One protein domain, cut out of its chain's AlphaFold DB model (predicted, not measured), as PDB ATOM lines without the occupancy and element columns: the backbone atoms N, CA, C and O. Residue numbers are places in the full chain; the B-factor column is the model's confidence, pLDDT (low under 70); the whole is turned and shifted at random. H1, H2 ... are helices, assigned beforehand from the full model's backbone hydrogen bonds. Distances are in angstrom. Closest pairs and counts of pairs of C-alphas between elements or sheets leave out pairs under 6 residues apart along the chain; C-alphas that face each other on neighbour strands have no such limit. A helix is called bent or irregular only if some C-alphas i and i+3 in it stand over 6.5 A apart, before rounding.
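AT A GLANCE: This is residues 34 to 167, 200 to 246 and 282 to 313 of the 442 residues of an uncharacterized protein of Eimeria mitis (UniProt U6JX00). A long helix, H11, runs through one half of the domain with H1, H2 and H9 packed across it; towards its last residues it meets H6, and H10 packs on H6 from the other half. H5 packs at the first end of H6, H7 at its last, and long loops, residues 87 to 119 and 139 to 167, lie on that half too. The printed part has 213 residues with eleven named helices, H1 to H11 in chain order, and no named strand; the class is all helix. It is compact and rounded, with a radius of gyration of the C-alphas of 18.1 A and spans of 45 by 44 by 37 A.

IN THESE COORDINATES: Find C-alpha 34 at (230.037, 251.377, 234.692); from there H1 runs 18.4 A to residue 46. Next come H2, residues 50 to 59, H3, 65 to 68, H4, 71 to 78, and H5, 80 to 86. H6, residues 120 to 132, is 18.1 A long, and H7 follows at 134 to 138. After the first cut find H8, residues 201 to 204, and H9, 211 to 228, 21.2 A long with a kink of 56 degrees near residue 218. H10, residues 231 to 246, is 23.2 A long. H11 runs 31.4 A from residue 282 to C-alpha 303 at (198.091, 253.559, 229.193). H9 is irregular, with C-alphas 213 and 216 8.7 A apart; H5 is only just irregular, with C-alphas 81 and 84 6.9 A apart.

HOW THE PARTS SIT: Begin at H11, which with H6 is a hub, each touching four helices. H11 touches H1 at a steep tilt of 55 degrees, closest at the C-alphas of Ile 40 and Gly 287, 4.2 A. It touches H9 at a steep tilt of 50 degrees, closest C-alphas Tyr 218 and Ala 288, 5.7 A. H2 is about perpendicular to H11, 81 degrees, closest C-alphas Ala 52 and Asn 295, 5.7 A. H6 touches H11 with residues 128 to 132 alone, at a shallow tilt of 26 degrees, the same way; C-alphas Thr 132 and Ile 297 are closest, 5.9 A. H10 touches H6 at a shallow tilt of 25 degrees, opposite ways, closest C-alphas Leu 121 and Phe 233, 6.8 A. H5 touches H6, about perpendicular at 90 degrees, closest C-alphas Leu 85 and Leu 120, 4.4 A. H7 touches H6, closest C-alphas Tyr 129 and Lys 136, 6.7 A. H3 touches H1, closest C-alphas Ser 41 and Ala 66, 4.8 A; H4 and H5 only just touch, only at the corner, with 3 pairs of C-alphas within 8 A, and H8 touches no helix. Every O i to N i+4 pair is within hydrogen-bond range in H1, H2, H4, H6 and H11, against 12 of 14 in H9, 11 of 12 in H10, 0 of 3 in H5 and 0 of 1 in H7, while H3 and H8 are too short for one; of O i to N i+3 pairs, H5 has 3 of 4 and H7 2 of 2 within range.

THE WHOLE: The two C-alphas farthest apart, Val 167 and Glu 305, are 53.5 A apart. Residues 168 to 199 and 247 to 281 are not printed, and the C-alpha gaps are 23.7 A and 14.5 A. The link from H5 to H6 is long. Mean pLDDT of the printed part is 80.4; look for values under 70 at residues 109 to 118, 140 to 166 and 303 to 313.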
ATOM      1  N   ALA A  34     230.795 250.226 235.186       88.19
ATOM      2  CA  ALA A  34     230.037 251.377 234.692       88.19
ATOM      3  C   ALA A  34     230.131 251.621 233.166       88.19
ATOM      4  O   ALA A  34     229.074 251.816 232.568       88.19
ATOM      5  N   PRO A  35     231.302 251.538 232.495       92.19
ATOM      6  CA  PRO A  35     231.370 251.785 231.050       92.19
ATOM      7  C   PRO A  35     230.579 250.777 230.207       92.19
ATOM      8  O   PRO A  35     229.983 251.132 229.192       92.19
ATOM      9  N   ALA A  36     230.533 249.508 230.619       93.50
ATOM     10  CA  ALA A  36     229.731 248.511 229.919       93.50
ATOM     11  C   ALA A  36     228.233 248.729 230.169       93.50
ATOM     12  O   ALA A  36     227.443 248.624 229.232       93.50
ATOM     13  N   HIS A  37     227.829 249.108 231.387       94.25
ATOM     14  CA  HIS A  37     226.443 249.517 231.646       94.25
ATOM     15  C   HIS A  37     226.031 250.760 230.853       94.25
ATOM     16  O   HIS A  37     224.889 250.832 230.394       94.25
ATOM     17  N   GLU A  38     226.937 251.713 230.650       94.69
ATOM     18  CA  GLU A  38     226.713 252.874 229.791       94.69
ATOM     19  C   GLU A  38     226.484 252.436 228.339       94.69
ATOM     20  O   GLU A  38     225.459 252.781 227.757       94.69
ATOM     21  N   ALA A  39     227.341 251.575 227.779       97.06
ATOM     22  CA  ALA A  39     227.177 251.045 226.421       97.06
ATOM     23  C   ALA A  39     225.874 250.231 226.236       97.06
ATOM     24  O   ALA A  39     225.193 250.339 225.208       97.06
ATOM     25  N   ILE A  40     225.481 249.453 227.253       97.44
ATOM     26  CA  ILE A  40     224.175 248.773 227.316       97.44
ATOM     27  C   ILE A  40     223.047 249.810 227.275       97.44
ATOM     28  O   ILE A  40     222.088 249.656 226.519       97.44
ATOM     29  N   SER A  41     223.170 250.885 228.052       96.69
ATOM     30  CA  SER A  41     222.158 251.937 228.165       96.69
ATOM     31  C   SER A  41     222.040 252.781 226.899       96.69
ATOM     32  O   SER A  41     220.927 253.120 226.510       96.69
ATOM     33  N   MET A  42     223.146 253.055 226.204       97.38
ATOM     34  CA  MET A  42     223.150 253.723 224.898       97.38
ATOM     35  C   MET A  42     222.449 252.873 223.837       97.38
ATOM     36  O   MET A  42     221.602 253.372 223.090       97.38
ATOM     37  N   THR A  43     222.717 251.564 223.831       98.44
ATOM     38  CA  THR A  43     221.983 250.625 222.976       98.44
ATOM     39  C   THR A  43     220.496 250.628 223.318       98.44
ATOM     40  O   THR A  43     219.661 250.736 222.418       98.44
ATOM     41  N   ALA A  44     220.152 250.584 224.607       98.12
ATOM     42  CA  ALA A  44     218.767 250.627 225.052       98.12
ATOM     43  C   ALA A  44     218.062 251.919 224.616       98.12
ATOM     44  O   ALA A  44     216.965 251.865 224.068       98.12
ATOM     45  N   LEU A  45     218.716 253.071 224.786       97.31
ATOM     46  CA  LEU A  45     218.202 254.385 224.409       97.31
ATOM     47  C   LEU A  45     217.828 254.444 222.923       97.31
ATOM     48  O   LEU A  45     216.759 254.944 222.585       97.31
ATOM     49  N   SER A  46     218.659 253.868 222.047       97.94
ATOM     50  CA  SER A  46     218.371 253.791 220.606       97.94
ATOM     51  C   SER A  46     217.182 252.886 220.245       97.94
ATOM     52  O   SER A  46     216.625 253.009 219.157       97.94
ATOM     53  N   GLY A  47     216.788 251.978 221.147       97.75
ATOM     54  CA  GLY A  47     215.622 251.104 221.005       97.75
ATOM     55  C   GLY A  47     214.383 251.572 221.773       97.75
ATOM     56  O   GLY A  47     213.352 250.900 221.727       97.75
ATOM     57  N   LEU A  48     214.440 252.686 222.507       97.06
ATOM     58  CA  LEU A  48     213.251 253.241 223.155       97.06
ATOM     59  C   LEU A  48     212.358 253.927 222.122       97.06
ATOM     60  O   LEU A  48     212.828 254.635 221.232       97.06
ATOM     61  N   THR A  49     211.043 253.771 222.271       95.75
ATOM     62  CA  THR A  49     210.106 254.600 221.508       95.75
ATOM     63  C   THR A  49     210.242 256.061 221.936       95.75
ATOM     64  O   THR A  49     210.631 256.363 223.068       95.75
ATOM     65  N   MET A  50     209.878 256.998 221.054       93.81
ATOM     66  CA  MET A  50     209.919 258.429 221.378       93.81
ATOM     67  C   MET A  50     209.119 258.754 222.652       93.81
ATOM     68  O   MET A  50     209.583 259.518 223.496       93.81
ATOM     69  N   GLN A  51     207.951 258.127 222.817       92.06
ATOM     70  CA  GLN A  51     207.087 258.292 223.988       92.06
ATOM     71  C   GLN A  51     207.747 257.744 225.262       92.06
ATOM     72  O   GLN A  51     207.796 258.441 226.275       92.06
ATOM     73  N   ALA A  52     208.315 256.534 225.200       92.75
ATOM     74  CA  ALA A  52     209.023 255.928 226.323       92.75
ATOM     75  C   ALA A  52     210.239 256.766 226.747       92.75
ATOM     76  O   ALA A  52     210.418 257.055 227.926       92.75
ATOM     77  N   ASN A  53     211.045 257.234 225.793       93.38
ATOM     78  CA  ASN A  53     212.208 258.068 226.087       93.38
ATOM     79  C   ASN A  53     211.812 259.393 226.772       93.38
ATOM     80  O   ASN A  53     212.412 259.787 227.771       93.38
ATOM     81  N   GLN A  54     210.758 260.061 226.291       91.56
ATOM     82  CA  GLN A  54     210.244 261.280 226.927       91.56
ATOM     83  C   GLN A  54     209.734 261.022 228.352       91.56
ATOM     84  O   GLN A  54     210.045 261.790 229.265       91.56
ATOM     85  N   ALA A  55     208.979 259.941 228.558       88.75
ATOM     86  CA  ALA A  55     208.493 259.537 229.874       88.75
ATOM     87  C   ALA A  55     209.645 259.264 230.850       88.75
ATOM     88  O   ALA A  55     209.639 259.731 231.990       88.75
ATOM     89  N   LEU A  56     210.661 258.550 230.376       90.12
ATOM     90  CA  LEU A  56     211.823 258.181 231.164       90.12
ATOM     91  C   LEU A  56     212.652 259.403 231.558       90.12
ATOM     92  O   LEU A  56     212.998 259.547 232.726       90.12
ATOM     93  N   ARG A  57     212.865 260.349 230.635       90.69
ATOM     94  CA  ARG A  57     213.517 261.627 230.955       90.69
ATOM     95  C   ARG A  57     212.758 262.413 232.019       90.69
ATOM     96  O   ARG A  57     213.381 262.976 232.911       90.69
ATOM     97  N   ARG A  58     211.421 262.432 231.994       87.38
ATOM     98  CA  ARG A  58     210.630 263.081 233.062       87.38
ATOM     99  C   ARG A  58     210.850 262.405 234.419       87.38
ATOM    100  O   ARG A  58     211.088 263.092 235.412       87.38
ATOM    101  N   LEU A  59     210.831 261.072 234.452       85.00
ATOM    102  CA  LEU A  59     211.083 260.282 235.664       85.00
ATOM    103  C   LEU A  59     212.483 260.512 236.247       85.00
ATOM    104  O   LEU A  59     212.641 260.580 237.466       85.00
ATOM    105  N   LEU A  60     213.477 260.649 235.371       86.94
ATOM    106  CA  LEU A  60     214.892 260.790 235.711       86.94
ATOM    107  C   LEU A  60     215.359 262.253 235.787       86.94
ATOM    108  O   LEU A  60     216.557 262.524 235.754       86.94
ATOM    109  N   ASN A  61     214.433 263.210 235.919       88.38
ATOM    110  CA  ASN A  61     214.748 264.636 236.057       88.38
ATOM    111  C   ASN A  61     215.606 265.191 234.898       88.38
ATOM    112  O   ASN A  61     216.644 265.818 235.098       88.38
ATOM    113  N   GLY A  62     215.194 264.900 233.664       90.50
ATOM    114  CA  GLY A  62     215.854 265.307 232.420       90.50
ATOM    115  C   GLY A  62     216.974 264.373 231.952       90.50
ATOM    116  O   GLY A  62     217.272 264.356 230.754       90.50
ATOM    117  N   LYS A  63     217.538 263.567 232.861       93.12
ATOM    118  CA  LYS A  63     218.576 262.570 232.565       93.12
ATOM    119  C   LYS A  63     218.013 261.425 231.722       93.12
ATOM    120  O   LYS A  63     216.813 261.151 231.762       93.12
ATOM    121  N   ASP A  64     218.862 260.748 230.964       92.69
ATOM    122  CA  ASP A  64     218.500 259.496 230.299       92.69
ATOM    123  C   ASP A  64     219.067 258.263 231.012       92.69
ATOM    124  O   ASP A  64     219.595 258.336 232.120       92.69
ATOM    125  N   VAL A  65     218.867 257.090 230.406       91.69
ATOM    126  CA  VAL A  65     219.274 255.803 230.986       91.69
ATOM    127  C   VAL A  65     220.790 255.688 231.095       91.69
ATOM    128  O   VAL A  65     221.280 255.070 232.040       91.69
ATOM    129  N   ALA A  66     221.540 256.283 230.163       91.75
ATOM    130  CA  ALA A  66     222.995 256.212 230.176       91.75
ATOM    131  C   ALA A  66     223.566 257.005 231.357       91.75
ATOM    132  O   ALA A  66     224.408 256.472 232.085       91.75
ATOM    133  N   ASP A  67     223.002 258.183 231.645       91.19
ATOM    134  CA  ASP A  67     223.368 259.021 232.800       91.19
ATOM    135  C   ASP A  67     223.220 258.296 234.153       91.19
ATOM    136  O   ASP A  67     223.898 258.610 235.139       91.19
ATOM    137  N   VAL A  68     222.310 257.320 234.228       90.38
ATOM    138  CA  VAL A  68     221.987 256.586 235.461       90.38
ATOM    139  C   VAL A  68     222.488 255.143 235.477       90.38
ATOM    140  O   VAL A  68     222.306 254.443 236.474       90.38
ATOM    141  N   SER A  69     223.177 254.711 234.425       89.00
ATOM    142  CA  SER A  69     223.647 253.335 234.230       89.00
ATOM    143  C   SER A  69     224.544 252.812 235.366       89.00
ATOM    144  O   SER A  69     224.481 251.640 235.730       89.00
ATOM    145  N   GLY A  70     225.321 253.692 236.004       85.62
ATOM    146  CA  GLY A  70     226.158 253.375 237.167       85.62
ATOM    147  C   GLY A  70     225.485 253.548 238.538       85.62
ATOM    148  O   GLY A  70     226.168 253.472 239.558       85.62
ATOM    149  N   TRP A  71     224.182 253.847 238.612       88.12
ATOM    150  CA  TRP A  71     223.516 254.155 239.887       88.12
ATOM    151  C   TRP A  71     223.476 252.970 240.845       88.12
ATOM    152  O   TRP A  71     223.782 253.143 242.022       88.12
ATOM    153  N   ALA A  72     223.168 251.770 240.353       85.31
ATOM    154  CA  ALA A  72     223.060 250.586 241.201       85.31
ATOM    155  C   ALA A  72     224.398 250.233 241.883       85.31
ATOM    156  O   ALA A  72     224.409 249.840 243.044       85.31
ATOM    157  N   HIS A  73     225.535 250.493 241.225       82.31
ATOM    158  CA  HIS A  73     226.865 250.367 241.837       82.31
ATOM    159  C   HIS A  73     227.048 251.319 243.032       82.31
ATOM    160  O   HIS A  73     227.525 250.904 244.086       82.31
ATOM    161  N   ARG A  74     226.588 252.575 242.918       85.56
ATOM    162  CA  ARG A  74     226.607 253.551 244.030       85.56
ATOM    163  C   ARG A  74     225.647 253.168 245.155       85.56
ATOM    164  O   ARG A  74     225.939 253.392 246.327       85.56
ATOM    165  N   VAL A  75     224.493 252.601 244.803       81.44
ATOM    166  CA  VAL A  75     223.538 252.061 245.780       81.44
ATOM    167  C   VAL A  75     224.179 250.922 246.547       81.44
ATOM    168  O   VAL A  75     224.127 250.955 247.766       81.44
ATOM    169  N   THR A  76     224.849 249.993 245.871       81.75
ATOM    170  CA  THR A  76     225.559 248.879 246.507       81.75
ATOM    171  C   THR A  76     226.717 249.341 247.384       81.75
ATOM    172  O   THR A  76     226.921 248.792 248.461       81.75
ATOM    173  N   GLU A  77     227.435 250.397 247.003       81.12
ATOM    174  CA  GLU A  77     228.453 250.995 247.875       81.12
ATOM    175  C   GLU A  77     227.847 251.528 249.184       81.12
ATOM    176  O   GLU A  77     228.402 251.321 250.264       81.12
ATOM    177  N   LYS A  78     226.685 252.187 249.102       83.50
ATOM    178  CA  LYS A  78     225.985 252.726 250.275       83.50
ATOM    179  C   LYS A  78     225.229 251.661 251.074       83.50
ATOM    180  O   LYS A  78     225.130 251.760 252.296       83.50
ATOM    181  N   TYR A  79     224.674 250.676 250.387       79.50
ATOM    182  CA  TYR A  79     223.844 249.609 250.918       79.50
ATOM    183  C   TYR A  79     224.409 248.269 250.427       79.50
ATOM    184  O   TYR A  79     223.852 247.675 249.509       79.50
ATOM    185  N   PRO A  80     225.489 247.751 251.044       80.81
ATOM    186  CA  PRO A  80     226.150 246.514 250.603       80.81
ATOM    187  C   PRO A  80     225.220 245.300 250.495       80.81
ATOM    188  O   PRO A  80     225.478 244.382 249.723       80.81
ATOM    189  N   LEU A  81     224.102 245.335 251.222       75.44
ATOM    190  CA  LEU A  81     223.000 244.387 251.119       75.44
ATOM    191  C   LEU A  81     222.415 244.234 249.706       75.44
ATOM    192  O   LEU A  81     221.810 243.210 249.419       75.44
ATOM    193  N   THR A  82     222.581 245.211 248.809       79.31
ATOM    194  CA  THR A  82     222.107 245.086 247.425       79.31
ATOM    195  C   THR A  82     223.095 244.362 246.522       79.31
ATOM    196  O   THR A  82     222.715 244.010 245.411       79.31
ATOM    197  N   ALA A  83     224.331 244.088 246.968       82.19
ATOM    198  CA  ALA A  83     225.336 243.409 246.148       82.19
ATOM    199  C   ALA A  83     224.851 242.059 245.576       82.19
ATOM    200  O   ALA A  83     225.033 241.847 244.376       82.19
ATOM    201  N   PRO A  84     224.174 241.181 246.351       81.56
ATOM    202  CA  PRO A  84     223.628 239.919 245.840       81.56
ATOM    203  C   PRO A  84     222.641 240.070 244.672       81.56
ATOM    204  O   PRO A  84     222.588 239.220 243.784       81.56
ATOM    205  N   LEU A  85     221.948 241.210 244.584       84.31
ATOM    206  CA  LEU A  85     220.983 241.498 243.518       84.31
ATOM    207  C   LEU A  85     221.644 241.711 242.146       84.31
ATOM    208  O   LEU A  85     220.945 241.828 241.143       84.31
ATOM    209  N   HIS A  86     222.976 241.784 242.082       85.12
ATOM    210  CA  HIS A  86     223.721 241.957 240.835       85.12
ATOM    211  C   HIS A  86     224.162 240.639 240.196       85.12
ATOM    212  O   HIS A  86     224.606 240.646 239.048       85.12
ATOM    213  N   PHE A  87     224.046 239.509 240.898       84.44
ATOM    214  CA  PHE A  87     224.526 238.227 240.394       84.44
ATOM    215  C   PHE A  87     223.559 237.073 240.669       84.44
ATOM    216  O   PHE A  87     222.617 237.159 241.450       84.44
ATOM    217  N   GLN A  88     223.789 235.969 239.965       83.31
ATOM    218  CA  GLN A  88     223.045 234.722 240.103       83.31
ATOM    219  C   GLN A  88     224.078 233.604 240.231       83.31
ATOM    220  O   GLN A  88     224.679 233.200 239.235       83.31
ATOM    221  N   ARG A  89     224.311 233.111 241.451       83.56
ATOM    222  CA  ARG A  89     225.256 232.005 241.670       83.56
ATOM    223  C   ARG A  89     224.731 230.735 241.032       83.56
ATOM    224  O   ARG A  89     223.540 230.459 241.118       83.56
ATOM    225  N   GLN A  90     225.611 229.976 240.394       83.12
ATOM    226  CA  GLN A  90     225.291 228.721 239.720       83.12
ATOM    227  C   GLN A  90     226.427 227.723 239.961       83.12
ATOM    228  O   GLN A  90     227.567 228.152 240.151       83.12
ATOM    229  N   PRO A  91     226.146 226.411 239.945       83.25
ATOM    230  CA  PRO A  91     227.202 225.419 240.043       83.25
ATOM    231  C   PRO A  91     228.031 225.370 238.762       83.25
ATOM    232  O   PRO A  91     227.636 225.907 237.715       83.25
ATOM    233  N   ILE A  92     229.151 224.657 238.866       80.94
ATOM    234  CA  ILE A  92     230.111 224.409 237.791       80.94
ATOM    235  C   ILE A  92     229.393 223.986 236.509       80.94
ATOM    236  O   ILE A  92     228.403 223.247 236.528       80.94
ATOM    237  N   CYS A  93     229.884 224.487 235.378       81.88
ATOM    238  CA  CYS A  93     229.331 224.166 234.072       81.88
ATOM    239  C   CYS A  93     229.409 222.660 233.781       81.88
ATOM    240  O   CYS A  93     230.506 222.094 233.803       81.88
ATOM    241  N   PRO A  94     228.286 221.999 233.446       81.12
ATOM    242  CA  PRO A  94     228.347 220.631 232.967       81.12
ATOM    243  C   PRO A  94     229.064 220.567 231.604       81.12
ATOM    244  O   PRO A  94     228.961 221.512 230.811       81.12
ATOM    245  N   PRO A  95     229.747 219.445 231.296       74.81
ATOM    246  CA  PRO A  95     230.667 219.310 230.157       74.81
ATOM    247  C   PRO A  95     230.026 219.464 228.763       74.81
ATOM    248  O   PRO A  95     230.741 219.527 227.769       74.81
ATOM    249  N   SER A  96     228.695 219.541 228.667       77.62
ATOM    250  CA  SER A  96     227.943 219.656 227.407       77.62
ATOM    251  C   SER A  96     226.741 220.605 227.517       77.62
ATOM    252  O   SER A  96     225.632 220.320 227.054       77.62
ATOM    253  N   SER A  97     226.944 221.756 228.158       74.31
ATOM    254  CA  SER A  97     225.892 222.766 228.310       74.31
ATOM    255  C   SER A  97     225.537 223.422 226.969       74.31
ATOM    256  O   SER A  97     226.388 223.986 226.292       74.31
ATOM    257  N   THR A  98     224.259 223.384 226.607       78.81
ATOM    258  CA  THR A  98     223.617 224.125 225.516       78.81
ATOM    259  C   THR A  98     222.508 225.001 226.095       78.81
ATOM    260  O   THR A  98     222.021 224.748 227.197       78.81
ATOM    261  N   ALA A  99     222.037 226.012 225.362       71.94
ATOM    262  CA  ALA A  99     220.927 226.850 225.833       71.94
ATOM    263  C   ALA A  99     219.661 226.038 226.176       71.94
ATOM    264  O   ALA A  99     218.952 226.372 227.122       71.94
ATOM    265  N   ALA A 100     219.409 224.940 225.454       78.44
ATOM    266  CA  ALA A 100     218.233 224.096 225.649       78.44
ATOM    267  C   ALA A 100     218.306 223.230 226.919       78.44
ATOM    268  O   ALA A 100     217.294 223.043 227.592       78.44
ATOM    269  N   ASN A 101     219.488 222.707 227.261       84.88
ATOM    270  CA  ASN A 101     219.661 221.823 228.420       84.88
ATOM    271  C   ASN A 101     220.140 222.560 229.684       84.88
ATOM    272  O   ASN A 101     220.120 221.984 230.775       84.88
ATOM    273  N   THR A 102     220.543 223.827 229.555       84.94
ATOM    274  CA  THR A 102     221.033 224.621 230.676       84.94
ATOM    275  C   THR A 102     219.888 224.916 231.637       84.94
ATOM    276  O   THR A 102     218.919 225.613 231.323       84.94
ATOM    277  N   LYS A 103     220.006 224.376 232.847       88.44
ATOM    278  CA  LYS A 103     219.099 224.669 233.955       88.44
ATOM    279  C   LYS A 103     219.649 225.845 234.752       88.44
ATOM    280  O   LYS A 103     220.857 226.033 234.823       88.44
ATOM    281  N   ILE A 104     218.768 226.642 235.345       87.19
ATOM    282  CA  ILE A 104     219.164 227.610 236.370       87.19
ATOM    283  C   ILE A 104     218.781 226.997 237.701       87.19
ATOM    284  O   ILE A 104     217.603 226.735 237.944       87.19
ATOM    285  N   GLU A 105     219.778 226.727 238.530       85.19
ATOM    286  CA  GLU A 105     219.546 226.207 239.868       85.19
ATOM    287  C   GLU A 105     219.141 227.363 240.771       85.19
ATOM    288  O   GLU A 105     219.960 228.211 241.128       85.19
ATOM    289  N   ARG A 106     217.842 227.420 241.077       79.62
ATOM    290  CA  ARG A 106     217.261 228.436 241.961       79.62
ATOM    291  C   ARG A 106     217.560 228.165 243.430       79.62
ATOM    292  O   ARG A 106     217.530 229.097 244.213       79.62
ATOM    293  N   SER A 107     217.931 226.937 243.793       78.44
ATOM    294  CA  SER A 107     218.373 226.565 245.147       78.44
ATOM    295  C   SER A 107     219.517 227.438 245.670       78.44
ATOM    296  O   SER A 107     219.577 227.703 246.863       78.44
ATOM    297  N   PHE A 108     220.376 227.954 244.782       73.75
ATOM    298  CA  PHE A 108     221.442 228.900 245.133       73.75
ATOM    299  C   PHE A 108     220.952 230.320 245.463       73.75
ATOM    300  O   PHE A 108     221.742 231.131 245.933       73.75
ATOM    301  N   CYS A 109     219.672 230.601 245.215       69.88
ATOM    302  CA  CYS A 109     218.950 231.818 245.609       69.88
ATOM    303  C   CYS A 109     217.861 231.537 246.648       69.88
ATOM    304  O   CYS A 109     217.361 232.433 247.310       69.88
ATOM    305  N   SER A 110     217.495 230.266 246.805       56.34
ATOM    306  CA  SER A 110     216.465 229.777 247.712       56.34
ATOM    307  C   SER A 110     217.091 228.950 248.833       56.34
ATOM    308  O   SER A 110     216.685 227.810 249.070       56.34
ATOM    309  N   SER A 111     218.095 229.498 249.526       48.62
ATOM    310  CA  SER A 111     218.513 228.907 250.800       48.62
ATOM    311  C   SER A 111     217.283 228.821 251.728       48.62
ATOM    312  O   SER A 111     216.284 229.518 251.538       48.62
ATOM    313  N   LYS A 112     217.293 227.960 252.756       47.50
ATOM    314  CA  LYS A 112     216.213 227.948 253.775       47.50
ATOM    315  C   LYS A 112     216.052 229.304 254.480       47.50
ATOM    316  O   LYS A 112     215.062 229.519 255.173       47.50
ATOM    317  N   THR A 113     216.984 230.217 254.243       45.97
ATOM    318  CA  THR A 113     216.889 231.636 254.513       45.97
ATOM    319  C   THR A 113     216.783 232.443 253.211       45.97
ATOM    320  O   THR A 113     217.484 233.415 253.018       45.97
ATOM    321  N   ALA A 114     215.854 232.118 252.303       40.47
ATOM    322  CA  ALA A 114     215.601 232.891 251.070       40.47
ATOM    323  C   ALA A 114     215.248 234.378 251.324       40.47
ATOM    324  O   ALA A 114     215.194 235.181 250.399       40.47
ATOM    325  N   ALA A 115     215.005 234.753 252.584       43.19
ATOM    326  CA  ALA A 115     214.921 236.137 253.035       43.19
ATOM    327  C   ALA A 115     216.286 236.868 253.069       43.19
ATOM    328  O   ALA A 115     216.294 238.091 253.136       43.19
ATOM    329  N   GLU A 116     217.406 236.143 253.006       52.03
ATOM    330  CA  GLU A 116     218.766 236.591 253.336       52.03
ATOM    331  C   GLU A 116     219.693 236.771 252.109       52.03
ATOM    332  O   GLU A 116     220.600 237.597 252.172       52.03
ATOM    333  N   ASP A 117     219.434 236.101 250.972       60.22
ATOM    334  CA  ASP A 117     220.354 236.006 249.813       60.22
ATOM    335  C   ASP A 117     219.706 236.375 248.455       60.22
ATOM    336  O   ASP A 117     219.839 235.645 247.472       60.22
ATOM    337  N   GLY A 118     218.968 237.489 248.370       68.00
ATOM    338  CA  GLY A 118     218.278 237.874 247.125       68.00
ATOM    339  C   GLY A 118     219.193 237.849 245.887       68.00
ATOM    340  O   GLY A 118     220.303 238.371 245.920       68.00
ATOM    341  N   CYS A 119     218.729 237.269 244.781       82.38
ATOM    342  CA  CYS A 119     219.521 237.127 243.551       82.38
ATOM    343  C   CYS A 119     219.075 238.060 242.422       82.38
ATOM    344  O   CYS A 119     217.954 238.566 242.411       82.38
ATOM    345  N   LEU A 120     219.914 238.209 241.391       85.75
ATOM    346  CA  LEU A 120     219.610 239.007 240.197       85.75
ATOM    347  C   LEU A 120     218.277 238.642 239.535       85.75
ATOM    348  O   LEU A 120     217.487 239.529 239.222       85.75
ATOM    349  N   LEU A 121     218.009 237.352 239.310       86.50
ATOM    350  CA  LEU A 121     216.778 236.941 238.629       86.50
ATOM    351  C   LEU A 121     215.528 237.303 239.446       86.50
ATOM    352  O   LEU A 121     214.506 237.710 238.895       86.50
ATOM    353  N   GLU A 122     215.625 237.177 240.765       84.31
ATOM    354  CA  GLU A 122     214.555 237.525 241.695       84.31
ATOM    355  C   GLU A 122     214.350 239.036 241.773       84.31
ATOM    356  O   GLU A 122     213.214 239.506 241.703       84.31
ATOM    357  N   ALA A 123     215.446 239.796 241.831       85.69
ATOM    358  CA  ALA A 123     215.435 241.251 241.809       85.69
ATOM    359  C   ALA A 123     214.774 241.786 240.532       85.69
ATOM    360  O   ALA A 123     213.892 242.640 240.612       85.69
ATOM    361  N   LEU A 124     215.146 241.255 239.361       89.31
ATOM    362  CA  LEU A 124     214.556 241.646 238.078       89.31
ATOM    363  C   LEU A 124     213.044 241.404 238.058       89.31
ATOM    364  O   LEU A 124     212.288 242.312 237.717       89.31
ATOM    365  N   THR A 125     212.601 240.214 238.467       87.69
ATOM    366  CA  THR A 125     211.173 239.867 238.538       87.69
ATOM    367  C   THR A 125     210.424 240.766 239.523       87.69
ATOM    368  O   THR A 125     209.367 241.300 239.187       87.69
ATOM    369  N   TYR A 126     210.983 240.988 240.715       85.00
ATOM    370  CA  TYR A 126     210.382 241.853 241.726       85.00
ATOM    371  C   TYR A 126     210.234 243.296 241.232       85.00
ATOM    372  O   TYR A 126     209.132 243.846 241.258       85.00
ATOM    373  N   PHE A 127     211.319 243.916 240.753       87.06
ATOM    374  CA  PHE A 127     211.276 245.301 240.280       87.06
ATOM    375  C   PHE A 127     210.379 245.455 239.055       87.06
ATOM    376  O   PHE A 127     209.683 246.461 238.940       87.06
ATOM    377  N   PHE A 128     210.340 244.455 238.173       90.06
ATOM    378  CA  PHE A 128     209.419 244.442 237.046       90.06
ATOM    379  C   PHE A 128     207.962 244.482 237.512       90.06
ATOM    380  O   PHE A 128     207.247 245.419 237.160       90.06
ATOM    381  N   TYR A 129     207.528 243.545 238.359       87.25
ATOM    382  CA  TYR A 129     206.146 243.529 238.847       87.25
ATOM    383  C   TYR A 129     205.802 244.719 239.726       87.25
ATOM    384  O   TYR A 129     204.695 245.239 239.650       87.25
ATOM    385  N   ARG A 130     206.761 245.231 240.500       85.06
ATOM    386  CA  ARG A 130     206.559 246.459 241.274       85.06
ATOM    387  C   ARG A 130     206.162 247.637 240.388       85.06
ATOM    388  O   ARG A 130     205.491 248.551 240.865       85.06
ATOM    389  N   LEU A 131     206.579 247.619 239.125       86.31
ATOM    390  CA  LEU A 131     206.293 248.660 238.150       86.31
ATOM    391  C   LEU A 131     205.095 248.339 237.247       86.31
ATOM    392  O   LEU A 131     204.472 249.287 236.774       86.31
ATOM    393  N   THR A 132     204.778 247.063 237.000       88.25
ATOM    394  CA  THR A 132     203.772 246.652 236.000       88.25
ATOM    395  C   THR A 132     202.525 245.974 236.560       88.25
ATOM    396  O   THR A 132     201.488 246.043 235.915       88.25
ATOM    397  N   ALA A 133     202.618 245.311 237.712       87.94
ATOM    398  CA  ALA A 133     201.551 244.495 238.298       87.94
ATOM    399  C   ALA A 133     201.824 244.273 239.804       87.94
ATOM    400  O   ALA A 133     202.216 243.172 240.212       87.94
ATOM    401  N   PRO A 134     201.736 245.320 240.648       83.62
ATOM    402  CA  PRO A 134     202.120 245.241 242.058       83.62
ATOM    403  C   PRO A 134     201.308 244.211 242.861       83.62
ATOM    404  O   PRO A 134     201.814 243.680 243.847       83.62
ATOM    405  N   GLU A 135     200.088 243.895 242.436       83.69
ATOM    406  CA  GLU A 135     199.233 242.849 242.999       83.69
ATOM    407  C   GLU A 135     199.871 241.454 242.914       83.69
ATOM    408  O   GLU A 135     199.791 240.686 243.878       83.69
ATOM    409  N   LYS A 136     200.625 241.165 241.844       82.44
ATOM    410  CA  LYS A 136     201.317 239.879 241.657       82.44
ATOM    411  C   LYS A 136     202.410 239.618 242.689       82.44
ATOM    412  O   LYS A 136     202.750 238.471 242.954       82.44
ATOM    413  N   ILE A 137     202.929 240.662 243.339       76.25
ATOM    414  CA  ILE A 137     203.895 240.527 244.444       76.25
ATOM    415  C   ILE A 137     203.242 239.843 245.659       76.25
ATOM    416  O   ILE A 137     203.936 239.364 246.554       76.25
ATOM    417  N   THR A 138     201.909 239.798 245.733       74.62
ATOM    418  CA  THR A 138     201.187 239.206 246.865       74.62
ATOM    419  C   THR A 138     200.649 237.798 246.615       74.62
ATOM    420  O   THR A 138     200.219 237.145 247.568       74.62
ATOM    421  N   GLU A 139     200.711 237.303 245.379       74.25
ATOM    422  CA  GLU A 139     200.173 235.990 245.024       74.25
ATOM    423  C   GLU A 139     201.002 234.850 245.665       74.25
ATOM    424  O   GLU A 139     202.237 234.922 245.719       74.25
ATOM    425  N   PRO A 140     200.348 233.807 246.222       63.44
ATOM    426  CA  PRO A 140     201.032 232.613 246.705       63.44
ATOM    427  C   PRO A 140     201.728 231.876 245.554       63.44
ATOM    428  O   PRO A 140     201.265 231.883 244.418       63.44
ATOM    429  N   ARG A 141     202.869 231.256 245.861       66.31
ATOM    430  CA  ARG A 141     203.790 230.705 244.861       66.31
ATOM    431  C   ARG A 141     203.308 229.358 244.323       66.31
ATOM    432  O   ARG A 141     202.881 228.511 245.099       66.31
ATOM    433  N   ASP A 142     203.494 229.161 243.022       61.56
ATOM    434  CA  ASP A 142     203.683 227.835 242.434       61.56
ATOM    435  C   ASP A 142     205.176 227.482 242.550       61.56
ATOM    436  O   ASP A 142     206.035 228.302 242.197       61.56
ATOM    437  N   ASP A 143     205.493 226.291 243.062       57.53
ATOM    438  CA  ASP A 143     206.867 225.790 243.185       57.53
ATOM    439  C   ASP A 143     207.577 225.742 241.819       57.53
ATOM    440  O   ASP A 143     208.802 225.884 241.743       57.53
ATOM    441  N   GLU A 144     206.819 225.626 240.725       60.72
ATOM    442  CA  GLU A 144     207.363 225.613 239.367       60.72
ATOM    443  C   GLU A 144     207.640 227.017 238.798       60.72
ATOM    444  O   GLU A 144     208.470 227.168 237.892       60.72
ATOM    445  N   ASN A 145     207.010 228.072 239.336       57.25
ATOM    446  CA  ASN A 145     207.154 229.439 238.825       57.25
ATOM    447  C   ASN A 145     206.989 230.538 239.902       57.25
ATOM    448  O   ASN A 145     206.042 231.326 239.853       57.25
ATOM    449  N   PRO A 146     207.911 230.648 240.877       53.19
ATOM    450  CA  PRO A 146     207.773 231.605 241.969       53.19
ATOM    451  C   PRO A 146     207.900 233.060 241.497       53.19
ATOM    452  O   PRO A 146     208.937 233.475 240.972       53.19
ATOM    453  N   VAL A 147     206.856 233.845 241.767       49.66
ATOM    454  CA  VAL A 147     206.889 235.311 241.801       49.66
ATOM    455  C   VAL A 147     207.395 235.754 243.182       49.66
ATOM    456  O   VAL A 147     206.994 235.223 244.221       49.66
ATOM    457  N   VAL A 148     208.351 236.683 243.211       49.72
ATOM    458  CA  VAL A 148     209.092 237.044 244.429       49.72
ATOM    459  C   VAL A 148     208.306 238.060 245.264       49.72
ATOM    460  O   VAL A 148     208.005 239.155 244.793       49.72
ATOM    461  N   ARG A 149     208.036 237.723 246.534       44.75
ATOM    462  CA  ARG A 149     207.549 238.662 247.563       44.75
ATOM    463  C   ARG A 149     208.765 239.234 248.293       44.75
ATOM    464  O   ARG A 149     209.524 238.456 248.863       44.75
ATOM    465  N   THR A 150     208.964 240.552 248.282       50.00
ATOM    466  CA  THR A 150     210.041 241.214 249.052       50.00
ATOM    467  C   THR A 150     209.470 242.205 250.073       50.00
ATOM    468  O   THR A 150     209.924 243.343 250.204       50.00
ATOM    469  N   ASP A 151     208.415 241.813 250.779       41.03
ATOM    470  CA  ASP A 151     207.805 242.636 251.826       41.03
ATOM    471  C   ASP A 151     208.644 242.686 253.119       41.03
ATOM    472  O   ASP A 151     208.384 243.522 253.985       41.03
ATOM    473  N   LYS A 152     209.694 241.857 253.238       40.56
ATOM    474  CA  LYS A 152     210.664 241.874 254.346       40.56
ATOM    475  C   LYS A 152     212.090 241.672 253.832       40.56
ATOM    476  O   LYS A 152     212.545 240.549 253.663       40.56
ATOM    477  N   PHE A 153     212.790 242.774 253.581       36.94
ATOM    478  CA  PHE A 153     214.207 242.775 253.218       36.94
ATOM    479  C   PHE A 153     215.073 242.823 254.489       36.94
ATOM    480  O   PHE A 153     215.171 243.874 255.121       36.94
ATOM    481  N   VAL A 154     215.687 241.702 254.877       34.00
ATOM    482  CA  VAL A 154     216.658 241.632 255.988       34.00
ATOM    483  C   VAL A 154     217.813 240.714 255.578       34.00
ATOM    484  O   VAL A 154     217.573 239.589 255.169       34.00
ATOM    485  N   PHE A 155     219.057 241.196 255.681       31.17
ATOM    486  CA  PHE A 155     220.222 240.636 254.977       31.17
ATOM    487  C   PHE A 155     221.404 240.274 255.896       31.17
ATOM    488  O   PHE A 155     221.784 241.094 256.738       31.17
ATOM    489  N   PRO A 156     222.074 239.135 255.652       34.06
ATOM    490  CA  PRO A 156     223.416 238.818 256.135       34.06
ATOM    491  C   PRO A 156     224.388 238.337 255.028       34.06
ATOM    492  O   PRO A 156     224.088 238.374 253.842       34.06
ATOM    493  N   HIS A 157     225.631 238.022 255.421       29.78
ATOM    494  CA  HIS A 157     226.829 237.901 254.572       29.78
ATOM    495  C   HIS A 157     227.406 236.474 254.494       29.78
ATOM    496  O   HIS A 157     227.388 235.744 255.481       29.78
ATOM    497  N   GLY A 158     228.099 236.187 253.380       34.62
ATOM    498  CA  GLY A 158     229.249 235.269 253.321       34.62
ATOM    499  C   GLY A 158     229.018 233.927 252.623       34.62
ATOM    500  O   GLY A 158     228.518 232.998 253.243       34.62
ATOM    501  N   ILE A 159     229.447 233.784 251.358       39.22
ATOM    502  CA  ILE A 159     229.452 232.495 250.628       39.22
ATOM    503  C   ILE A 159     230.596 232.465 249.590       39.22
ATOM    504  O   ILE A 159     230.864 233.473 248.931       39.22
ATOM    505  N   ASN A 160     231.228 231.294 249.437       36.91
ATOM    506  CA  ASN A 160     232.395 231.008 248.586       36.91
ATOM    507  C   ASN A 160     232.021 230.643 247.133       36.91
ATOM    508  O   ASN A 160     230.990 230.015 246.891       36.91
ATOM    509  N   THR A 161     232.895 230.967 246.173       39.94
ATOM    510  CA  THR A 161     232.786 230.595 244.745       39.94
ATOM    511  C   THR A 161     234.045 229.854 244.286       39.94
ATOM    512  O   THR A 161     235.134 230.299 244.622       39.94
ATOM    513  N   THR A 162     233.919 228.766 243.514       47.34
ATOM    514  CA  THR A 162     235.029 227.824 243.222       47.34
ATOM    515  C   THR A 162     235.597 227.854 241.796       47.34
ATOM    516  O   THR A 162     236.682 227.327 241.580       47.34
ATOM    517  N   ASP A 163     234.926 228.481 240.824       43.09
ATOM    518  CA  ASP A 163     235.393 228.512 239.418       43.09
ATOM    519  C   ASP A 163     235.954 229.885 238.996       43.09
ATOM    520  O   ASP A 163     236.440 230.061 237.879       43.09
ATOM    521  N   ALA A 164     235.910 230.868 239.905       51.19
ATOM    522  CA  ALA A 164     236.432 232.223 239.713       51.19
ATOM    523  C   ALA A 164     237.973 232.305 239.794       51.19
ATOM    524  O   ALA A 164     238.549 233.363 239.548       51.19
ATOM    525  N   ASP A 165     238.641 231.191 240.098       55.22
ATOM    526  CA  ASP A 165     240.081 231.135 240.375       55.22
ATOM    527  C   ASP A 165     240.961 231.148 239.113       55.22
ATOM    528  O   ASP A 165     242.190 231.137 239.211       55.22
ATOM    529  N   ALA A 166     240.365 231.146 237.916       67.69
ATOM    530  CA  ALA A 166     241.119 231.355 236.686       67.69
ATOM    531  C   ALA A 166     241.678 232.781 236.663       67.69
ATOM    532  O   ALA A 166     240.919 233.750 236.665       67.69
ATOM    533  N   VAL A 167     243.003 232.904 236.605       79.88
ATOM    534  CA  VAL A 167     243.691 234.189 236.477       79.88
ATOM    535  C   VAL A 167     244.033 234.411 235.010       79.88
ATOM    536  O   VAL A 167     244.682 233.576 234.376       79.88
ATOM    537  N   ARG A 200     241.177 251.056 221.526       94.81
ATOM    538  CA  ARG A 200     240.234 251.197 220.404       94.81
ATOM    539  C   ARG A 200     239.242 252.329 220.650       94.81
ATOM    540  O   ARG A 200     238.043 252.167 220.430       94.81
ATOM    541  N   GLN A 201     239.741 253.492 221.071       94.62
ATOM    542  CA  GLN A 201     238.925 254.679 221.378       94.62
ATOM    543  C   GLN A 201     237.972 255.056 220.239       94.62
ATOM    544  O   GLN A 201     236.788 255.295 220.473       94.62
ATOM    545  N   THR A 202     238.466 255.056 218.996       96.00
ATOM    546  CA  THR A 202     237.666 255.383 217.804       96.00
ATOM    547  C   THR A 202     236.491 254.433 217.620       96.00
ATOM    548  O   THR A 202     235.410 254.872 217.246       96.00
ATOM    549  N   PHE A 203     236.676 253.145 217.919       96.25
ATOM    550  CA  PHE A 203     235.590 252.176 217.938       96.25
ATOM    551  C   PHE A 203     234.664 252.420 219.131       96.25
ATOM    552  O   PHE A 203     233.458 252.522 218.928       96.25
ATOM    553  N   TRP A 204     235.195 252.526 220.354       95.69
ATOM    554  CA  TRP A 204     234.379 252.574 221.571       95.69
ATOM    555  C   TRP A 204     233.405 253.755 221.580       95.69
ATOM    556  O   TRP A 204     232.230 253.567 221.882       95.69
ATOM    557  N   TYR A 205     233.876 254.935 221.175       94.12
ATOM    558  CA  TYR A 205     233.071 256.156 221.091       94.12
ATOM    559  C   TYR A 205     232.366 256.336 219.733       94.12
ATOM    560  O   TYR A 205     231.831 257.407 219.447       94.12
ATOM    561  N   SER A 206     232.355 255.307 218.877       92.88
ATOM    562  CA  SER A 206     231.553 255.305 217.646       92.88
ATOM    563  C   SER A 206     230.090 254.927 217.912       92.88
ATOM    564  O   SER A 206     229.719 254.493 218.998       92.88
ATOM    565  N   GLY A 207     229.241 255.014 216.885       93.50
ATOM    566  CA  GLY A 207     227.827 254.620 216.944       93.50
ATOM    567  C   GLY A 207     227.561 253.107 216.933       93.50
ATOM    568  O   GLY A 207     226.533 252.687 216.406       93.50
ATOM    569  N   TRP A 208     228.468 252.271 217.451       97.38
ATOM    570  CA  TRP A 208     228.294 250.812 217.443       97.38
ATOM    571  C   TRP A 208     227.213 250.326 218.418       97.38
ATOM    572  O   TRP A 208     226.641 249.263 218.191       97.38
ATOM    573  N   THR A 209     226.905 251.098 219.467       97.38
ATOM    574  CA  THR A 209     225.871 250.811 220.480       97.38
ATOM    575  C   THR A 209     224.473 251.209 220.003       97.38
ATOM    576  O   THR A 209     223.760 251.944 220.683       97.38
ATOM    577  N   HIS A 210     224.081 250.786 218.803       97.81
ATOM    578  CA  HIS A 210     222.761 251.080 218.247       97.81
ATOM    579  C   HIS A 210     221.965 249.782 218.083       97.81
ATOM    580  O   HIS A 210     222.481 248.783 217.587       97.81
ATOM    581  N   VAL A 211     220.678 249.784 218.435       97.44
ATOM    582  CA  VAL A 211     219.814 248.594 218.380       97.44
ATOM    583  C   VAL A 211     219.722 248.008 216.966       97.44
ATOM    584  O   VAL A 211     219.643 246.799 216.791       97.44
ATOM    585  N   ASN A 212     219.824 248.860 215.939       97.19
ATOM    586  CA  ASN A 212     219.922 248.445 214.534       97.19
ATOM    587  C   ASN A 212     221.069 247.460 214.249       97.19
ATOM    588  O   ASN A 212     220.933 246.641 213.344       97.19
ATOM    589  N   SER A 213     222.160 247.480 215.022       97.06
ATOM    590  CA  SER A 213     223.248 246.497 214.916       97.06
ATOM    591  C   SER A 213     222.806 245.079 215.297       97.06
ATOM    592  O   SER A 213     223.471 244.111 214.939       97.06
ATOM    593  N   VAL A 214     221.673 244.949 215.992       97.38
ATOM    594  CA  VAL A 214     221.008 243.693 216.368       97.38
ATOM    595  C   VAL A 214     219.511 243.732 216.021       97.38
ATOM    596  O   VAL A 214     218.688 243.178 216.743       97.38
ATOM    597  N   LYS A 215     219.132 244.391 214.911       97.31
ATOM    598  CA  LYS A 215     217.723 244.682 214.573       97.31
ATOM    599  C   LYS A 215     216.825 243.443 214.543       97.31
ATOM    600  O   LYS A 215     215.753 243.463 215.135       97.31
ATOM    601  N   SER A 216     217.248 242.389 213.843       97.62
ATOM    602  CA  SER A 216     216.464 241.152 213.719       97.62
ATOM    603  C   SER A 216     216.198 240.524 215.085       97.62
ATOM    604  O   SER A 216     215.057 240.214 215.407       97.62
ATOM    605  N   PHE A 217     217.242 240.434 215.908       96.81
ATOM    606  CA  PHE A 217     217.163 239.945 217.279       96.81
ATOM    607  C   PHE A 217     216.257 240.822 218.156       96.81
ATOM    608  O   PHE A 217     215.433 240.308 218.900       96.81
ATOM    609  N   TYR A 218     216.364 242.148 218.055       97.62
ATOM    610  CA  TYR A 218     215.535 243.070 218.833       97.62
ATOM    611  C   TYR A 218     214.039 242.946 218.507       97.62
ATOM    612  O   TYR A 218     213.217 242.920 219.422       97.62
ATOM    613  N   GLU A 219     213.667 242.838 217.229       97.62
ATOM    614  CA  GLU A 219     212.261 242.645 216.842       97.62
ATOM    615  C   GLU A 219     211.719 241.278 217.285       97.62
ATOM    616  O   GLU A 219     210.578 241.186 217.745       97.62
ATOM    617  N   GLU A 220     212.545 240.229 217.236       96.50
ATOM    618  CA  GLU A 220     212.200 238.922 217.801       96.50
ATOM    619  C   GLU A 220     211.968 239.022 219.316       96.50
ATOM    620  O   GLU A 220     210.897 238.651 219.799       96.50
ATOM    621  N   GLU A 221     212.905 239.604 220.066       95.56
ATOM    622  CA  GLU A 221     212.799 239.776 221.520       95.56
ATOM    623  C   GLU A 221     211.559 240.586 221.917       95.56
ATOM    624  O   GLU A 221     210.890 240.229 222.886       95.56
ATOM    625  N   LYS A 222     211.188 241.626 221.154       95.94
ATOM    626  CA  LYS A 222     209.926 242.360 221.363       95.94
ATOM    627  C   LYS A 222     208.717 241.435 221.286       95.94
ATOM    628  O   LYS A 222     207.853 241.482 222.161       95.94
ATOM    629  N   SER A 223     208.658 240.606 220.244       95.44
ATOM    630  CA  SER A 223     207.535 239.694 220.013       95.44
ATOM    631  C   SER A 223     207.442 238.614 221.095       95.44
ATOM    632  O   SER A 223     206.364 238.362 221.639       95.44
ATOM    633  N   VAL A 224     208.580 238.031 221.482       93.94
ATOM    634  CA  VAL A 224     208.633 236.963 222.484       93.94
ATOM    635  C   VAL A 224     208.348 237.515 223.878       93.94
ATOM    636  O   VAL A 224     207.590 236.900 224.633       93.94
ATOM    637  N   PHE A 225     208.892 238.685 224.219       95.00
ATOM    638  CA  PHE A 225     208.633 239.320 225.509       95.00
ATOM    639  C   PHE A 225     207.163 239.723 225.655       95.00
ATOM    640  O   PHE A 225     206.586 239.501 226.716       95.00
ATOM    641  N   ALA A 226     206.515 240.232 224.602       91.88
ATOM    642  CA  ALA A 226     205.083 240.539 224.644       91.88
ATOM    643  C   ALA A 226     204.223 239.303 224.978       91.88
ATOM    644  O   ALA A 226     203.243 239.415 225.718       91.88
ATOM    645  N   ALA A 227     204.615 238.122 224.487       92.12
ATOM    646  CA  ALA A 227     203.914 236.866 224.747       92.12
ATOM    647  C   ALA A 227     204.225 236.256 226.127       92.12
ATOM    648  O   ALA A 227     203.340 235.682 226.756       92.12
ATOM    649  N   ARG A 228     205.479 236.345 226.595       87.50
ATOM    650  CA  ARG A 228     205.977 235.587 227.767       87.50
ATOM    651  C   ARG A 228     206.247 236.427 229.016       87.50
ATOM    652  O   ARG A 228     206.279 235.873 230.118       87.50
ATOM    653  N   LYS A 229     206.438 237.736 228.852       88.62
ATOM    654  CA  LYS A 229     206.675 238.725 229.914       88.62
ATOM    655  C   LYS A 229     207.784 238.278 230.885       88.62
ATOM    656  O   LYS A 229     208.878 237.927 230.450       88.62
ATOM    657  N   GLU A 230     207.515 238.258 232.187       77.12
ATOM    658  CA  GLU A 230     208.460 237.940 233.265       77.12
ATOM    659  C   GLU A 230     209.150 236.577 233.131       77.12
ATOM    660  O   GLU A 230     210.318 236.427 233.495       77.12
ATOM    661  N   THR A 231     208.463 235.577 232.563       81.38
ATOM    662  CA  THR A 231     209.004 234.214 232.440       81.38
ATOM    663  C   THR A 231     210.217 234.190 231.511       81.38
ATOM    664  O   THR A 231     211.015 233.249 231.520       81.38
ATOM    665  N   TYR A 232     210.406 235.270 230.750       88.06
ATOM    666  CA  TYR A 232     211.504 235.448 229.827       88.06
ATOM    667  C   TYR A 232     212.829 235.834 230.498       88.06
ATOM    668  O   TYR A 232     213.884 235.479 229.975       88.06
ATOM    669  N   PHE A 233     212.825 236.421 231.704       91.06
ATOM    670  CA  PHE A 233     214.076 236.693 232.433       91.06
ATOM    671  C   PHE A 233     214.848 235.408 232.756       91.06
ATOM    672  O   PHE A 233     216.076 235.366 232.656       91.06
ATOM    673  N   LEU A 234     214.132 234.320 233.063       88.69
ATOM    674  CA  LEU A 234     214.739 233.004 233.254       88.69
ATOM    675  C   LEU A 234     215.390 232.493 231.962       88.69
ATOM    676  O   LEU A 234     216.454 231.878 232.019       88.69
ATOM    677  N   ALA A 235     214.769 232.733 230.803       90.31
ATOM    678  CA  ALA A 235     215.329 232.334 229.514       90.31
ATOM    679  C   ALA A 235     216.653 233.064 229.236       90.31
ATOM    680  O   ALA A 235     217.629 232.428 228.845       90.31
ATOM    681  N   TRP A 236     216.731 234.363 229.538       92.94
ATOM    682  CA  TRP A 236     217.971 235.133 229.408       92.94
ATOM    683  C   TRP A 236     219.064 234.658 230.365       92.94
ATOM    684  O   TRP A 236     220.230 234.567 229.979       92.94
ATOM    685  N   ALA A 237     218.703 234.306 231.602       90.44
ATOM    686  CA  ALA A 237     219.645 233.714 232.547       90.44
ATOM    687  C   ALA A 237     220.198 232.375 232.023       90.44
ATOM    688  O   ALA A 237     221.412 232.165 232.045       90.44
ATOM    689  N   LYS A 238     219.331 231.495 231.492       87.88
ATOM    690  CA  LYS A 238     219.734 230.223 230.862       87.88
ATOM    691  C   LYS A 238     220.673 230.443 229.681       87.88
ATOM    692  O   LYS A 238     221.686 229.760 229.583       87.88
ATOM    693  N   GLU A 239     220.365 231.405 228.819       89.69
ATOM    694  CA  GLU A 239     221.193 231.750 227.662       89.69
ATOM    695  C   GLU A 239     222.584 232.245 228.075       89.69
ATOM    696  O   GLU A 239     223.584 231.789 227.526       89.69
ATOM    697  N   ASN A 240     222.668 233.140 229.064       90.44
ATOM    698  CA  ASN A 240     223.953 233.637 229.558       90.44
ATOM    699  C   ASN A 240     224.769 232.533 230.244       90.44
ATOM    700  O   ASN A 240     225.978 232.451 230.028       90.44
ATOM    701  N   ARG A 241     224.123 231.650 231.020       87.31
ATOM    702  CA  ARG A 241     224.802 230.481 231.601       87.31
ATOM    703  C   ARG A 241     225.308 229.544 230.504       87.31
ATOM    704  O   ARG A 241     226.450 229.105 230.572       87.31
ATOM    705  N   ALA A 242     224.499 229.280 229.481       87.44
ATOM    706  CA  ALA A 242     224.906 228.449 228.358       87.44
ATOM    707  C   ALA A 242     226.119 229.042 227.635       87.44
ATOM    708  O   ALA A 242     227.099 228.331 227.470       87.44
ATOM    709  N   LEU A 243     226.101 230.341 227.311       89.44
ATOM    710  CA  LEU A 243     227.243 231.049 226.721       89.44
ATOM    711  C   LEU A 243     228.512 230.890 227.569       89.44
ATOM    712  O   LEU A 243     229.581 230.590 227.036       89.44
ATOM    713  N   LEU A 244     228.406 231.099 228.884       86.75
ATOM    714  CA  LEU A 244     229.546 230.959 229.786       86.75
ATOM    715  C   LEU A 244     230.150 229.549 229.678       86.75
ATOM    716  O   LEU A 244     231.360 229.396 229.515       86.75
ATOM    717  N   CYS A 245     229.291 228.530 229.697       84.00
ATOM    718  CA  CYS A 245     229.697 227.133 229.660       84.00
ATOM    719  C   CYS A 245     230.190 226.653 228.286       84.00
ATOM    720  O   CYS A 245     231.103 225.834 228.231       84.00
ATOM    721  N   SER A 246     229.589 227.113 227.188       89.75
ATOM    722  CA  SER A 246     229.859 226.602 225.838       89.75
ATOM    723  C   SER A 246     230.856 227.441 225.046       89.75
ATOM    724  O   SER A 246     231.449 226.934 224.097       89.75
ATOM    725  N   ARG A 282     227.107 240.673 223.607       95.38
ATOM    726  CA  ARG A 282     226.359 240.627 224.876       95.38
ATOM    727  C   ARG A 282     225.921 242.003 225.362       95.38
ATOM    728  O   ARG A 282     224.790 242.120 225.825       95.38
ATOM    729  N   ILE A 283     226.743 243.036 225.182       96.38
ATOM    730  CA  ILE A 283     226.366 244.431 225.452       96.38
ATOM    731  C   ILE A 283     225.179 244.848 224.571       96.38
ATOM    732  O   ILE A 283     224.187 245.365 225.085       96.38
ATOM    733  N   LEU A 284     225.234 244.562 223.264       97.94
ATOM    734  CA  LEU A 284     224.155 244.911 222.333       97.94
ATOM    735  C   LEU A 284     222.848 244.179 222.657       97.94
ATOM    736  O   LEU A 284     221.785 244.793 222.717       97.94
ATOM    737  N   VAL A 285     222.933 242.870 222.908       96.75
ATOM    738  CA  VAL A 285     221.789 242.032 223.299       96.75
ATOM    739  C   VAL A 285     221.169 242.519 224.610       96.75
ATOM    740  O   VAL A 285     219.949 242.646 224.700       96.75
ATOM    741  N   ALA A 286     221.988 242.828 225.621       97.06
ATOM    742  CA  ALA A 286     221.500 243.348 226.894       97.06
ATOM    743  C   ALA A 286     220.797 244.700 226.716       97.06
ATOM    744  O   ALA A 286     219.704 244.891 227.242       97.06
ATOM    745  N   GLY A 287     221.367 245.614 225.927       97.62
ATOM    746  CA  GLY A 287     220.745 246.907 225.653       97.62
ATOM    747  C   GLY A 287     219.424 246.790 224.895       97.62
ATOM    748  O   GLY A 287     218.434 247.410 225.281       97.62
ATOM    749  N   ALA A 288     219.371 245.930 223.875       98.31
ATOM    750  CA  ALA A 288     218.138 245.609 223.159       98.31
ATOM    751  C   ALA A 288     217.049 245.096 224.119       98.31
ATOM    752  O   ALA A 288     215.926 245.597 224.106       98.31
ATOM    753  N   ARG A 289     217.390 244.166 225.020       97.50
ATOM    754  CA  ARG A 289     216.471 243.623 226.037       97.50
ATOM    755  C   ARG A 289     215.993 244.676 227.032       97.50
ATOM    756  O   ARG A 289     214.803 244.730 227.336       97.50
ATOM    757  N   VAL A 290     216.884 245.555 227.496       97.12
ATOM    758  CA  VAL A 290     216.511 246.684 228.361       97.12
ATOM    759  C   VAL A 290     215.525 247.607 227.643       97.12
ATOM    760  O   VAL A 290     214.526 247.992 228.247       97.12
ATOM    761  N   ALA A 291     215.734 247.910 226.357       97.62
ATOM    762  CA  ALA A 291     214.777 248.697 225.578       97.62
ATOM    763  C   ALA A 291     213.395 248.034 225.507       97.62
ATOM    764  O   ALA A 291     212.386 248.711 225.704       97.62
ATOM    765  N   VAL A 292     213.337 246.720 225.259       97.31
ATOM    766  CA  VAL A 292     212.074 245.959 225.231       97.31
ATOM    767  C   VAL A 292     211.332 246.078 226.563       97.31
ATOM    768  O   VAL A 292     210.165 246.468 226.587       97.31
ATOM    769  N   VAL A 293     212.022 245.804 227.673       96.19
ATOM    770  CA  VAL A 293     211.430 245.839 229.020       96.19
ATOM    771  C   VAL A 293     210.979 247.247 229.389       96.19
ATOM    772  O   VAL A 293     209.872 247.422 229.889       96.19
ATOM    773  N   MET A 294     211.800 248.263 229.118       95.06
ATOM    774  CA  MET A 294     211.476 249.652 229.451       95.06
ATOM    775  C   MET A 294     210.304 250.180 228.630       95.06
ATOM    776  O   MET A 294     209.412 250.811 229.195       95.06
ATOM    777  N   ASN A 295     210.255 249.884 227.326       95.56
ATOM    778  CA  ASN A 295     209.097 250.215 226.498       95.56
ATOM    779  C   ASN A 295     207.821 249.579 227.066       95.56
ATOM    780  O   ASN A 295     206.814 250.268 227.191       95.56
ATOM    781  N   TYR A 296     207.875 248.306 227.471       94.75
ATOM    782  CA  TYR A 296     206.728 247.625 228.071       94.75
ATOM    783  C   TYR A 296     206.302 248.250 229.405       94.75
ATOM    784  O   TYR A 296     205.128 248.565 229.583       94.75
ATOM    785  N   ILE A 297     207.242 248.478 230.331       92.31
ATOM    786  CA  ILE A 297     206.955 249.104 231.632       92.31
ATOM    787  C   ILE A 297     206.282 250.463 231.430       92.31
ATOM    788  O   ILE A 297     205.268 250.760 232.058       92.31
ATOM    789  N   LEU A 298     206.838 251.297 230.552       91.44
ATOM    790  CA  LEU A 298     206.334 252.648 230.316       91.44
ATOM    791  C   LEU A 298     205.014 252.649 229.547       91.44
ATOM    792  O   LEU A 298     204.196 253.534 229.776       91.44
ATOM    793  N   GLN A 299     204.776 251.654 228.691       90.88
ATOM    794  CA  GLN A 299     203.481 251.442 228.056       90.88
ATOM    795  C   GLN A 299     202.421 251.075 229.101       90.88
ATOM    796  O   GLN A 299     201.407 251.754 229.181       90.88
ATOM    797  N   VAL A 300     202.668 250.069 229.948       88.94
ATOM    798  CA  VAL A 300     201.716 249.652 230.996       88.94
ATOM    799  C   VAL A 300     201.409 250.804 231.953       88.94
ATOM    800  O   VAL A 300     200.251 251.070 232.239       88.94
ATOM    801  N   ARG A 301     202.424 251.560 232.391       82.25
ATOM    802  CA  ARG A 301     202.217 252.709 233.292       82.25
ATOM    803  C   ARG A 301     201.648 253.950 232.599       82.25
ATOM    804  O   ARG A 301     201.167 254.855 233.277       82.25
ATOM    805  N   GLY A 302     201.775 254.033 231.278       71.12
ATOM    806  CA  GLY A 302     201.348 255.174 230.476       71.12
ATOM    807  C   GLY A 302     199.951 255.046 229.876       71.12
ATOM    808  O   GLY A 302     199.375 256.071 229.522       71.12
ATOM    809  N   LEU A 303     199.412 253.828 229.770       56.59
ATOM    810  CA  LEU A 303     198.091 253.559 229.193       56.59
ATOM    811  C   LEU A 303     196.922 253.995 230.097       56.59
ATOM    812  O   LEU A 303     195.868 254.330 229.568       56.59
ATOM    813  N   ASP A 304     197.124 254.104 231.413       51.84
ATOM    814  CA  ASP A 304     196.049 254.395 232.377       51.84
ATOM    815  C   ASP A 304     195.981 255.881 232.812       51.84
ATOM    816  O   ASP A 304     195.785 256.185 233.980       51.84
ATOM    817  N   GLU A 305     196.193 256.847 231.909       53.72
ATOM    818  CA  GLU A 305     196.135 258.310 232.191       53.72
ATOM    819  C   GLU A 305     197.265 258.883 233.099       53.72
ATOM    820  O   GLU A 305     197.395 260.097 233.282       53.72
ATOM    821  N   GLY A 306     198.159 258.034 233.622       52.06
ATOM    822  CA  GLY A 306     199.127 258.364 234.683       52.06
ATOM    823  C   GLY A 306     200.472 258.984 234.273       52.06
ATOM    824  O   GLY A 306     201.257 259.357 235.149       52.06
ATOM    825  N   LEU A 307     200.777 259.162 232.982       54.06
ATOM    826  CA  LEU A 307     202.045 259.793 232.556       54.06
ATOM    827  C   LEU A 307     202.196 261.240 233.059       54.06
ATOM    828  O   LEU A 307     203.322 261.705 233.243       54.06
ATOM    829  N   GLY A 308     201.079 261.933 233.309       53.44
ATOM    830  CA  GLY A 308     201.054 263.248 233.960       53.44
ATOM    831  C   GLY A 308     201.180 263.201 235.490       53.44
ATOM    832  O   GLY A 308     201.508 264.215 236.100       53.44
ATOM    833  N   GLN A 309     200.955 262.040 236.115       57.50
ATOM    834  CA  GLN A 309     201.044 261.852 237.570       57.50
ATOM    835  C   GLN A 309     202.429 261.394 238.043       57.50
ATOM    836  O   GLN A 309     202.742 261.500 239.232       57.50
ATOM    837  N   LEU A 310     203.279 260.909 237.134       59.12
ATOM    838  CA  LEU A 310     204.682 260.628 237.428       59.12
ATOM    839  C   LEU A 310     205.400 261.950 237.732       59.12
ATOM    840  O   LEU A 310     205.858 262.650 236.829       59.12
ATOM    841  N   ARG A 311     205.456 262.316 239.020       62.16
ATOM    842  CA  ARG A 311     206.132 263.534 239.479       62.16
ATOM    843  C   ARG A 311     207.580 263.519 238.999       62.16
ATOM    844  O   ARG A 311     208.314 262.564 239.258       62.16
ATOM    845  N   ALA A 312     207.988 264.595 238.331       62.47
ATOM    846  CA  ALA A 312     209.380 264.795 237.955       62.47
ATOM    847  C   ALA A 312     210.287 264.596 239.182       62.47
ATOM    848  O   ALA A 312     209.995 265.098 240.268       62.47
ATOM    849  N   GLY A 313     211.354 263.812 239.020       58.88
ATOM    850  CA  GLY A 313     212.300 263.521 240.102       58.88
ATOM    851  C   GLY A 313     211.857 262.450 241.108       58.88
ATOM    852  O   GLY A 313     212.585 262.199 242.065       58.88
TER     853      GLY A 313